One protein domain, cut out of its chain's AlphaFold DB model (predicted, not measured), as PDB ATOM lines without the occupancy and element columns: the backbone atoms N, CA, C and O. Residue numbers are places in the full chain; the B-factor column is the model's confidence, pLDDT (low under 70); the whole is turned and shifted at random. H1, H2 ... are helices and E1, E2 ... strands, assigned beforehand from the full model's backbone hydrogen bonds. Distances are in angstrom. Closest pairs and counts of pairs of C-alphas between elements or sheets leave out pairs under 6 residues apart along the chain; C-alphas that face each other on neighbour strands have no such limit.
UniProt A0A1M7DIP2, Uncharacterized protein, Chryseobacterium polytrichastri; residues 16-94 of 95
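Overview. This is residues 16 to 94 of the 95 residues of an uncharacterized protein of Chryseobacterium polytrichastri (UniProt A0A1M7DIP2). What is the main picture? It is a small five-stranded sheet, strongly twisted and rolled partway toward a barrel, with one long helix, H2, set off to one side beyond a long link. Residues 87 to 94 stick out. What makes it up? The 79 printed residues, mixed in class, hold two named helices and five named strands along the chain as E1 H1 E2 E3 E4 E5 H2; the antiparallel sheet has the order E4 E3 E2 E1 E5. How compact is it? It is only just compact, close to loose, with a radius of gyration of the C-alphas of 13.8 A and spans of 38 by 34 by 21 A.

Along the chain. Where are the strands? E1, residues 16 to 21, begins at C-alpha 16 (299.254, 325.117, 249.300) and is 15.8 A long. E2 is residues 31 to 36, 15.5 A; E3 41 to 44; E4 50 to 52; E5 57 to 62, 14.4 A. Where are the helices? H1 is residues 22 to 25; H2, residues 76 to 92, is 25.0 A long and ends at C-alpha 92 (275.136, 307.790, 237.799).

Arrangement. How do the strands pair? N 19 and O 31 join E1 to E2 within hydrogen-bond range at 2.9 A, as N 61 and O 18 do for E5 and E1 at 2.8 A. E2 E3 E4 form a meander, each strand the antiparallel neighbour of the one before, with N 43 and O 34 at 3.0 A and N 42 and O 51 at 2.8 A. Where are the helices? H1 only grazes the sheet; H2 is not on it. H1 and H2 are close but not clearly touching, the closest C-alphas, Ile 23 and Arg 86, 7.8 A apart. Every O i to N i+4 pair in H2 is within hydrogen-bond range; H1 is too short for one.

Size, cuts and confidence. How large is it? The farthest C-alphas, Asp 38 and Glu 77, are 40.8 A apart. Is it continuous and sure? The printed part has no cut; the link E5 to H2 is long, and pLDDT is under 70 at residues 68 to 74, 89 and 91 to 94.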
ATOM      1  N   TYR A  16     299.642 326.325 248.581       93.69
ATOM      2  CA  TYR A  16     299.254 325.117 249.300       93.69
ATOM      3  C   TYR A  16     298.155 325.419 250.315       93.69
ATOM      4  O   TYR A  16     298.293 326.292 251.178       93.69
ATOM      5  N   VAL A  17     297.077 324.648 250.244       92.31
ATOM      6  CA  VAL A  17     295.901 324.815 251.095       92.31
ATOM      7  C   VAL A  17     295.399 323.478 251.615       92.31
ATOM      8  O   VAL A  17     295.651 322.407 251.050       92.31
ATOM      9  N   GLN A  18     294.647 323.552 252.705       92.81
ATOM     10  CA  GLN A  18     293.731 322.491 253.096       92.81
ATOM     11  C   GLN A  18     292.340 322.855 252.598       92.81
ATOM     12  O   GLN A  18     291.931 324.007 252.704       92.81
ATOM     13  N   PHE A  19     291.595 321.887 252.082       90.94
ATOM     14  CA  PHE A  19     290.258 322.127 251.552       90.94
ATOM     15  C   PHE A  19     289.300 320.987 251.876       90.94
ATOM     16  O   PHE A  19     289.715 319.858 252.144       90.94
ATOM     17  N   GLN A  20     288.006 321.287 251.856       89.94
ATOM     18  CA  GLN A  20     286.948 320.290 251.959       89.94
ATOM     19  C   GLN A  20     286.091 320.292 250.710       89.94
ATOM     20  O   GLN A  20     285.808 321.345 250.141       89.94
ATOM     21  N   ILE A  21     285.636 319.100 250.344       90.00
ATOM     22  CA  ILE A  21     284.707 318.901 249.240       90.00
ATOM     23  C   ILE A  21     283.299 318.637 249.767       90.00
ATOM     24  O   ILE A  21     283.151 318.051 250.842       90.00
ATOM     25  N   ALA A  22     282.279 319.013 249.001       83.62
ATOM     26  CA  ALA A  22     280.873 318.944 249.406       83.62
ATOM     27  C   ALA A  22     280.468 317.560 249.944       83.62
ATOM     28  O   ALA A  22     279.870 317.445 251.010       83.62
ATOM     29  N   ILE A  23     280.872 316.484 249.258       82.19
ATOM     30  CA  ILE A  23     280.498 315.109 249.633       82.19
ATOM     31  C   ILE A  23     281.167 314.605 250.925       82.19
ATOM     32  O   ILE A  23     280.685 313.663 251.551       82.19
ATOM     33  N   GLU A  24     282.279 315.211 251.341       82.12
ATOM     34  CA  GLU A  24     283.012 314.823 252.554       82.12
ATOM     35  C   GLU A  24     282.932 315.872 253.661       82.12
ATOM     36  O   GLU A  24     283.475 315.637 254.746       82.12
ATOM     37  N   GLU A  25     282.241 316.988 253.402       80.12
ATOM     38  CA  GLU A  25     282.057 318.076 254.349       80.12
ATOM     39  C   GLU A  25     281.542 317.498 255.657       80.12
ATOM     40  O   GLU A  25     282.259 317.510 256.641       80.12
ATOM     41  N   ILE A  26     280.384 316.850 255.636       76.31
ATOM     42  CA  ILE A  26     279.699 316.266 256.795       76.31
ATOM     43  C   ILE A  26     280.551 315.301 257.648       76.31
ATOM     44  O   ILE A  26     280.264 315.108 258.826       76.31
ATOM     45  N   ARG A  27     281.614 314.708 257.085       78.56
ATOM     46  CA  ARG A  27     282.547 313.815 257.799       78.56
ATOM     47  C   ARG A  27     283.704 314.565 258.457       78.56
ATOM     48  O   ARG A  27     284.583 313.939 259.044       78.56
ATOM     49  N   GLY A  28     283.757 315.884 258.309       79.25
ATOM     50  CA  GLY A  28     284.844 316.721 258.795       79.25
ATOM     51  C   GLY A  28     286.190 316.433 258.138       79.25
ATOM     52  O   GLY A  28     287.229 316.778 258.700       79.25
ATOM     53  N   LYS A  29     286.207 315.790 256.964       86.31
ATOM     54  CA  LYS A  29     287.453 315.387 256.313       86.31
ATOM     55  C   LYS A  29     288.045 316.550 255.530       86.31
ATOM     56  O   LYS A  29     287.353 317.177 254.734       86.31
ATOM     57  N   TRP A  30     289.328 316.807 255.754       89.88
ATOM     58  CA  TRP A  30     290.111 317.803 255.031       89.88
ATOM     59  C   TRP A  30     291.120 317.112 254.126       89.88
ATOM     60  O   TRP A  30     291.728 316.107 254.500       89.88
ATOM     61  N   ARG A  31     291.280 317.662 252.929       91.88
ATOM     62  CA  ARG A  31     292.255 317.254 251.920       91.88
ATOM     63  C   ARG A  31     293.336 318.315 251.815       91.88
ATOM     64  O   ARG A  31     293.137 319.450 252.240       91.88
ATOM     65  N   LYS A  32     294.484 317.938 251.260       94.31
ATOM     66  CA  LYS A  32     295.622 318.836 251.046       94.31
ATOM     67  C   LYS A  32     295.906 318.941 249.563       94.31
ATOM     68  O   LYS A  32     295.954 317.926 248.867       94.31
ATOM     69  N   GLY A  33     296.101 320.160 249.092       94.44
ATOM     70  CA  GLY A  33     296.314 320.425 247.682       94.44
ATOM     71  C   GLY A  33     296.992 321.751 247.430       94.44
ATOM     72  O   GLY A  33     297.325 322.476 248.367       94.44
ATOM     73  N   TYR A  34     297.187 322.050 246.156       94.69
ATOM     74  CA  TYR A  34     297.588 323.374 245.699       94.69
ATOM     75  C   TYR A  34     296.534 323.937 244.754       94.69
ATOM     76  O   TYR A  34     295.894 323.192 244.003       94.69
ATOM     77  N   TYR A  35     296.332 325.247 244.834       94.31
ATOM     78  CA  TYR A  35     295.404 325.976 243.980       94.31
ATOM     79  C   TYR A  35     296.077 326.380 242.670       94.31
ATOM     80  O   TYR A  35     297.249 326.755 242.671       94.31
ATOM     81  N   VAL A  36     295.337 326.301 241.566       93.62
ATOM     82  CA  VAL A  36     295.757 326.796 240.250       93.62
ATOM     83  C   VAL A  36     294.712 327.786 239.758       93.62
ATOM     84  O   VAL A  36     293.576 327.394 239.480       93.62
ATOM     85  N   ALA A  37     295.098 329.056 239.650       90.38
ATOM     86  CA  ALA A  37     294.182 330.151 239.339       90.38
ATOM     87  C   ALA A  37     293.616 330.052 237.916       90.38
ATOM     88  O   ALA A  37     292.412 330.193 237.733       90.38
ATOM     89  N   ASP A  38     294.452 329.711 236.930       90.06
ATOM     90  CA  ASP A  38     294.047 329.599 235.516       90.06
ATOM     91  C   ASP A  38     292.934 328.569 235.273       90.06
ATOM     92  O   ASP A  38     292.201 328.656 234.290       90.06
ATOM     93  N   GLN A  39     292.833 327.570 236.149       89.38
ATOM     94  CA  GLN A  39     291.844 326.495 236.056       89.38
ATOM     95  C   GLN A  39     290.766 326.597 237.132       89.38
ATOM     96  O   GLN A  39     289.877 325.753 237.161       89.38
ATOM     97  N   GLU A  40     290.883 327.577 238.033       90.31
ATOM     98  CA  GLU A  40     290.054 327.716 239.229       90.31
ATOM     99  C   GLU A  40     289.839 326.368 239.945       90.31
ATOM    100  O   GLU A  40     288.729 326.006 240.330       90.31
ATOM    101  N   ALA A  41     290.922 325.601 240.104       92.06
ATOM    102  CA  ALA A  41     290.870 324.215 240.559       92.06
ATOM    103  C   ALA A  41     291.906 323.909 241.645       92.06
ATOM    104  O   ALA A  41     292.980 324.513 241.718       92.06
ATOM    105  N   LEU A  42     291.584 322.924 242.484       93.19
ATOM    106  CA  LEU A  42     292.451 322.393 243.529       93.19
ATOM    107  C   LEU A  42     292.954 320.999 243.170       93.19
ATOM    108  O   LEU A  42     292.180 320.074 242.916       93.19
ATOM    109  N   TYR A  43     294.272 320.841 243.206       94.94
ATOM    110  CA  TYR A  43     294.959 319.589 242.919       94.94
ATOM    111  C   TYR A  43     295.362 318.907 244.215       94.94
ATOM    112  O   TYR A  43     296.200 319.415 244.961       94.94
ATOM    113  N   GLU A  44     294.786 317.742 244.488       93.88
ATOM    114  CA  GLU A  44     295.103 316.978 245.687       93.88
ATOM    115  C   GLU A  44     296.488 316.325 245.598       93.88
ATOM    116  O   GLU A  44     296.798 315.623 244.632       93.88
ATOM    117  N   LEU A  45     297.292 316.492 246.652       88.62
ATOM    118  CA  LEU A  45     298.666 315.981 246.712       88.62
ATOM    119  C   LEU A  45     298.733 314.447 246.710       88.62
ATOM    120  O   LEU A  45     299.586 313.873 246.037       88.62
ATOM    121  N   ASP A  46     297.828 313.788 247.435       87.25
ATOM    122  CA  ASP A  46     297.912 312.343 247.679       87.25
ATOM    123  C   ASP A  46     297.396 311.511 246.501       87.25
ATOM    124  O   ASP A  46     298.005 310.514 246.117       87.25
ATOM    125  N   THR A  47     296.256 311.899 245.923       85.75
ATOM    126  CA  THR A  47     295.579 311.080 244.904       85.75
ATOM    127  C   THR A  47     295.646 311.663 243.496       85.75
ATOM    128  O   THR A  47     295.163 311.025 242.560       85.75
ATOM    129  N   LYS A  48     296.245 312.853 243.329       85.19
ATOM    130  CA  LYS A  48     296.306 313.603 242.060       85.19
ATOM    131  C   LYS A  48     294.934 313.879 241.437       85.19
ATOM    132  O   LYS A  48     294.825 314.079 240.229       85.19
ATOM    133  N   ARG A  49     293.876 313.865 242.249       91.38
ATOM    134  CA  ARG A  49     292.541 314.284 241.823       91.38
ATOM    135  C   ARG A  49     292.488 315.798 241.705       91.38
ATOM    136  O   ARG A  49     293.141 316.506 242.470       91.38
ATOM    137  N   VAL A  50     291.687 316.254 240.754       93.00
ATOM    138  CA  VAL A  50     291.408 317.667 240.514       93.00
ATOM    139  C   VAL A  50     289.979 317.932 240.955       93.00
ATOM    140  O   VAL A  50     289.090 317.136 240.648       93.00
ATOM    141  N   PHE A  51     289.789 319.013 241.697       91.94
ATOM    142  CA  PHE A  51     288.499 319.448 242.207       91.94
ATOM    143  C   PHE A  51     288.230 320.863 241.725       91.94
ATOM    144  O   PHE A  51     289.080 321.741 241.894       91.94
ATOM    145  N   ASP A  52     287.063 321.071 241.133       90.62
ATOM    146  CA  ASP A  52     286.623 322.396 240.715       90.62
ATOM    147  C   ASP A  52     286.277 323.230 241.958       90.62
ATOM    148  O   ASP A  52     285.573 322.761 242.861       90.62
ATOM    149  N   LEU A  53     286.803 324.453 242.038       87.94
ATOM    150  CA  LEU A  53     286.649 325.288 243.228       87.94
ATOM    151  C   LEU A  53     285.200 325.735 243.457       87.94
ATOM    152  O   LEU A  53     284.802 325.930 244.603       87.94
ATOM    153  N   TRP A  54     284.419 325.891 242.392       85.25
ATOM    154  CA  TRP A  54     283.048 326.393 242.451       85.25
ATOM    155  C   TRP A  54     282.017 325.279 242.605       85.25
ATOM    156  O   TRP A  54     280.921 325.526 243.112       85.25
ATOM    157  N   VAL A  55     282.349 324.065 242.160       85.31
ATOM    158  CA  VAL A  55     281.425 322.921 242.163       85.31
ATOM    159  C   VAL A  55     281.717 321.945 243.298       85.31
ATOM    160  O   VAL A  55     280.797 321.521 243.999       85.31
ATOM    161  N   ASP A  56     282.979 321.557 243.478       88.44
ATOM    162  CA  ASP A  56     283.337 320.480 244.401       88.44
ATOM    163  C   ASP A  56     283.704 321.007 245.788       88.44
ATOM    164  O   ASP A  56     283.446 320.335 246.790       88.44
ATOM    165  N   VAL A  57     284.340 322.176 245.857       88.62
ATOM    166  CA  VAL A  57     284.995 322.688 247.065       88.62
ATOM    167  C   VAL A  57     284.056 323.610 247.835       88.62
ATOM    168  O   VAL A  57     283.520 324.571 247.302       88.62
ATOM    169  N   VAL A  58     283.883 323.341 249.130       87.94
ATOM    170  CA  VAL A  58     282.977 324.126 249.993       87.94
ATOM    171  C   VAL A  58     283.708 325.121 250.887       87.94
ATOM    172  O   VAL A  58     283.142 326.135 251.286       87.94
ATOM    173  N   ARG A  59     284.967 324.833 251.230       86.44
ATOM    174  CA  ARG A  59     285.840 325.735 251.989       86.44
ATOM    175  C   ARG A  59     287.292 325.319 251.881       86.44
ATOM    176  O   ARG A  59     287.601 324.147 251.653       86.44
ATOM    177  N   TRP A  60     288.168 326.279 252.137       89.06
ATOM    178  CA  TRP A  60     289.608 326.091 252.178       89.06
ATOM    179  C   TRP A  60     290.234 326.968 253.274       89.06
ATOM    180  O   TRP A  60     289.612 327.926 253.730       89.06
ATOM    181  N   ILE A  61     291.432 326.599 253.721       89.56
ATOM    182  CA  ILE A  61     292.270 327.333 254.684       89.56
ATOM    183  C   ILE A  61     293.750 327.185 254.297       89.56
ATOM    184  O   ILE A  61     294.109 326.279 253.535       89.56
ATOM    185  N   HIS A  62     294.630 328.026 254.836       87.69
ATOM    186  CA  HIS A  62     296.075 327.884 254.649       87.69
ATOM    187  C   HIS A  62     296.570 326.518 255.157       87.69
ATOM    188  O   HIS A  62     296.017 325.933 256.094       87.69
ATOM    189  N   ILE A  63     297.646 325.988 254.568       86.94
ATOM    190  CA  ILE A  63     298.189 324.670 254.945       86.94
ATOM    191  C   ILE A  63     298.616 324.576 256.422       86.94
ATOM    192  O   ILE A  63     298.569 323.498 257.010       86.94
ATOM    193  N   ASP A  64     298.971 325.713 257.019       85.38
ATOM    194  CA  ASP A  64     299.412 325.834 258.414       85.38
ATOM    195  C   ASP A  64     298.263 326.126 259.391       85.38
ATOM    196  O   ASP A  64     298.441 326.068 260.611       85.38
ATOM    197  N   GLU A  65     297.072 326.441 258.879       81.69
ATOM    198  CA  GLU A  65     295.906 326.714 259.712       81.69
ATOM    199  C   GLU A  65     295.284 325.417 260.231       81.69
ATOM    200  O   GLU A  65     295.225 324.390 259.552       81.69
ATOM    201  N   LYS A  66     294.795 325.449 261.473       79.81
ATOM    202  CA  LYS A  66     294.038 324.327 262.030       79.81
ATOM    203  C   LYS A  66     292.569 324.478 261.649       79.81
ATOM    204  O   LYS A  66     291.985 325.512 261.973       79.81
ATOM    205  N   PRO A  67     291.945 323.452 261.047       75.88
ATOM    206  CA  PRO A  67     290.514 323.475 260.825       75.88
ATOM    207  C   PRO A  67     289.766 323.686 262.138       75.88
ATOM    208  O   PRO A  67     290.041 323.005 263.127       75.88
ATOM    209  N   LEU A  68     288.795 324.597 262.151       67.94
ATOM    210  CA  LEU A  68     287.868 324.706 263.272       67.94
ATOM    211  C   LEU A  68     286.993 323.448 263.288       67.94
ATOM    212  O   LEU A  68     286.124 323.255 262.439       67.94
ATOM    213  N   VAL A  69     287.252 322.560 264.246       59.84
ATOM    214  CA  VAL A  69     286.529 321.293 264.408       59.84
ATOM    215  C   VAL A  69     285.257 321.545 265.226       59.84
ATOM    216  O   VAL A  69     285.145 321.094 266.357       59.84
ATOM    217  N   ASN A  70     284.292 322.278 264.668       54.47
ATOM    218  CA  ASN A  70     282.934 322.369 265.227       54.47
ATOM    219  C   ASN A  70     281.994 321.436 264.460       54.47
ATOM    220  O   ASN A  70     280.987 321.854 263.892       54.47
ATOM    221  N   TRP A  71     282.351 320.157 264.413       59.69
ATOM    222  CA  TRP A  71     281.522 319.137 263.786       59.69
ATOM    223  C   TRP A  71     280.643 318.527 264.861       59.69
ATOM    224  O   TRP A  71     281.133 317.955 265.834       59.69
ATOM    225  N   ARG A  72     279.327 318.652 264.698       62.12
ATOM    226  CA  ARG A  72     278.413 317.781 265.429       62.12
ATOM    227  C   ARG A  72     278.676 316.362 264.930       62.12
ATOM    228  O   ARG A  72     278.662 316.132 263.725       62.12
ATOM    229  N   ASN A  73     278.905 315.427 265.848       63.56
ATOM    230  CA  ASN A  73     278.950 314.013 265.494       63.56
ATOM    231  C   ASN A  73     277.618 313.637 264.841       63.56
ATOM    232  O   ASN A  73     276.562 313.783 265.465       63.56
ATOM    233  N   LEU A  74     277.684 313.189 263.590       65.25
ATOM    234  CA  LEU A  74     276.537 312.598 262.919       65.25
ATOM    235  C   LEU A  74     276.130 311.331 263.657       65.25
ATOM    236  O   LEU A  74     276.975 310.562 264.127       65.25
ATOM    237  N   SER A  75     274.826 311.121 263.756       77.69
ATOM    238  CA  SER A  75     274.302 309.835 264.186       77.69
ATOM    239  C   SER A  75     274.651 308.755 263.159       77.69
ATOM    240  O   SER A  75     274.908 309.031 261.986       77.69
ATOM    241  N   GLN A  76     274.658 307.502 263.604       78.75
ATOM    242  CA  GLN A  76     274.956 306.364 262.736       78.75
ATOM    243  C   GLN A  76     273.982 306.268 261.549       78.75
ATOM    244  O   GLN A  76     274.402 305.986 260.433       78.75
ATOM    245  N   GLU A  77     272.718 306.634 261.761       82.44
ATOM    246  CA  GLU A  77     271.689 306.667 260.715       82.44
ATOM    247  C   GLU A  77     271.977 307.721 259.626       82.44
ATOM    248  O   GLU A  77     271.716 307.507 258.443       82.44
ATOM    249  N   GLU A  78     272.540 308.874 260.001       75.81
ATOM    250  CA  GLU A  78     272.938 309.917 259.045       75.81
ATOM    251  C   GLU A  78     274.174 309.499 258.236       75.81
ATOM    252  O   GLU A  78     274.274 309.819 257.052       75.81
ATOM    253  N   LEU A  79     275.102 308.758 258.851       79.44
ATOM    254  CA  LEU A  79     276.269 308.205 258.159       79.44
ATOM    255  C   LEU A  79     275.873 307.149 257.121       79.44
ATOM    256  O   LEU A  79     276.426 307.160 256.021       79.44
ATOM    257  N   GLU A  80     274.905 306.291 257.441       83.31
ATOM    258  CA  GLU A  80     274.396 305.255 256.532       83.31
ATOM    259  C   GLU A  80     273.711 305.871 255.302       83.31
ATOM    260  O   GLU A  80     274.083 305.558 254.170       83.31
ATOM    261  N   LYS A  81     272.819 306.853 255.497       80.69
ATOM    262  CA  LYS A  81     272.163 307.580 254.387       80.69
ATOM    263  C   LYS A  81     273.159 308.283 253.457       80.69
ATOM    264  O   LYS A  81     272.930 308.402 252.255       80.69
ATOM    265  N   MET A  82     274.276 308.762 254.001       76.31
ATOM    266  CA  MET A  82     275.346 309.396 253.224       76.31
ATOM    267  C   MET A  82     276.106 308.402 252.341       76.31
ATOM    268  O   MET A  82     276.474 308.748 251.217       76.31
ATOM    269  N   ASP A  83     276.367 307.190 252.837       80.44
ATOM    270  CA  ASP A  83     277.023 306.146 252.043       80.44
ATOM    271  C   ASP A  83     276.112 305.651 250.911       80.44
ATOM    272  O   ASP A  83     276.581 305.495 249.783       80.44
ATOM    273  N   GLU A  84     274.805 305.529 251.161       79.81
ATOM    274  CA  GLU A  84     273.810 305.207 250.128       79.81
ATOM    275  C   GLU A  84     273.781 306.259 249.007       79.81
ATOM    276  O   GLU A  84     273.876 305.923 247.822       79.81
ATOM    277  N   LEU A  85     273.738 307.549 249.368       77.19
ATOM    278  CA  LEU A  85     273.796 308.651 248.401       77.19
ATOM    279  C   LEU A  85     275.096 308.627 247.589       77.19
ATOM    280  O   LEU A  85     275.082 308.857 246.378       77.19
ATOM    281  N   ARG A  86     276.230 308.322 248.228       75.12
ATOM    282  CA  ARG A  86     277.528 308.224 247.550       75.12
ATOM    283  C   ARG A  86     277.557 307.089 246.529       75.12
ATOM    284  O   ARG A  86     278.098 307.278 245.438       75.12
ATOM    285  N   GLU A  87     277.004 305.927 246.860       77.19
ATOM    286  CA  GLU A  87     276.899 304.815 245.912       77.19
ATOM    287  C   GLU A  87     276.006 305.163 244.723       77.19
ATOM    288  O   GLU A  87     276.338 304.821 243.586       77.19
ATOM    289  N   GLN A  88     274.905 305.873 244.967       72.94
ATOM    290  CA  GLN A  88     273.987 306.306 243.918       72.94
ATOM    291  C   GLN A  88     274.658 307.299 242.958       72.94
ATOM    292  O   GLN A  88     274.699 307.055 241.753       72.94
ATOM    293  N   TYR A  89     275.325 308.330 243.489       67.50
ATOM    294  CA  TYR A  89     276.094 309.287 242.684       67.50
ATOM    295  C   TYR A  89     277.256 308.644 241.913       67.50
ATOM    296  O   TYR A  89     277.600 309.089 240.817       67.50
ATOM    297  N   SER A  90     277.885 307.602 242.466       70.12
ATOM    298  CA  SER A  90     278.945 306.871 241.765       70.12
ATOM    299  C   SER A  90     278.401 306.034 240.605       70.12
ATOM    300  O   SER A  90     279.090 305.886 239.597       70.12
ATOM    301  N   LYS A  91     277.188 305.485 240.731       66.38
ATOM    302  CA  LYS A  91     276.530 304.728 239.656       66.38
ATOM    303  C   LYS A  91     276.108 305.644 238.508       66.38
ATOM    304  O   LYS A  91     276.360 305.300 237.356       66.38
ATOM    305  N   ASP A  92     275.593 306.831 238.814       61.31
ATOM    306  CA  ASP A  92     275.136 307.790 237.799       61.31
ATOM    307  C   ASP A  92     276.276 308.388 236.955       61.31
ATOM    308  O   ASP A  92     276.050 308.778 235.817       61.31
ATOM    309  N   LYS A  93     277.520 308.411 237.459       53.81
ATOM    310  CA  LYS A  93     278.707 308.834 236.684       53.81
ATOM    311  C   LYS A  93     279.296 307.747 235.770       53.81
ATOM    312  O   LYS A  93     280.268 308.025 235.072       53.81
ATOM    313  N   THR A  94     278.770 306.519 235.807       54.72
ATOM    314  CA  THR A  94     279.306 305.371 235.042       54.72
ATOM    315  C   THR A  94     278.396 304.946 233.872       54.72
ATOM    316  O   THR A  94     278.693 303.957 233.207       54.72
TER     317      THR A  94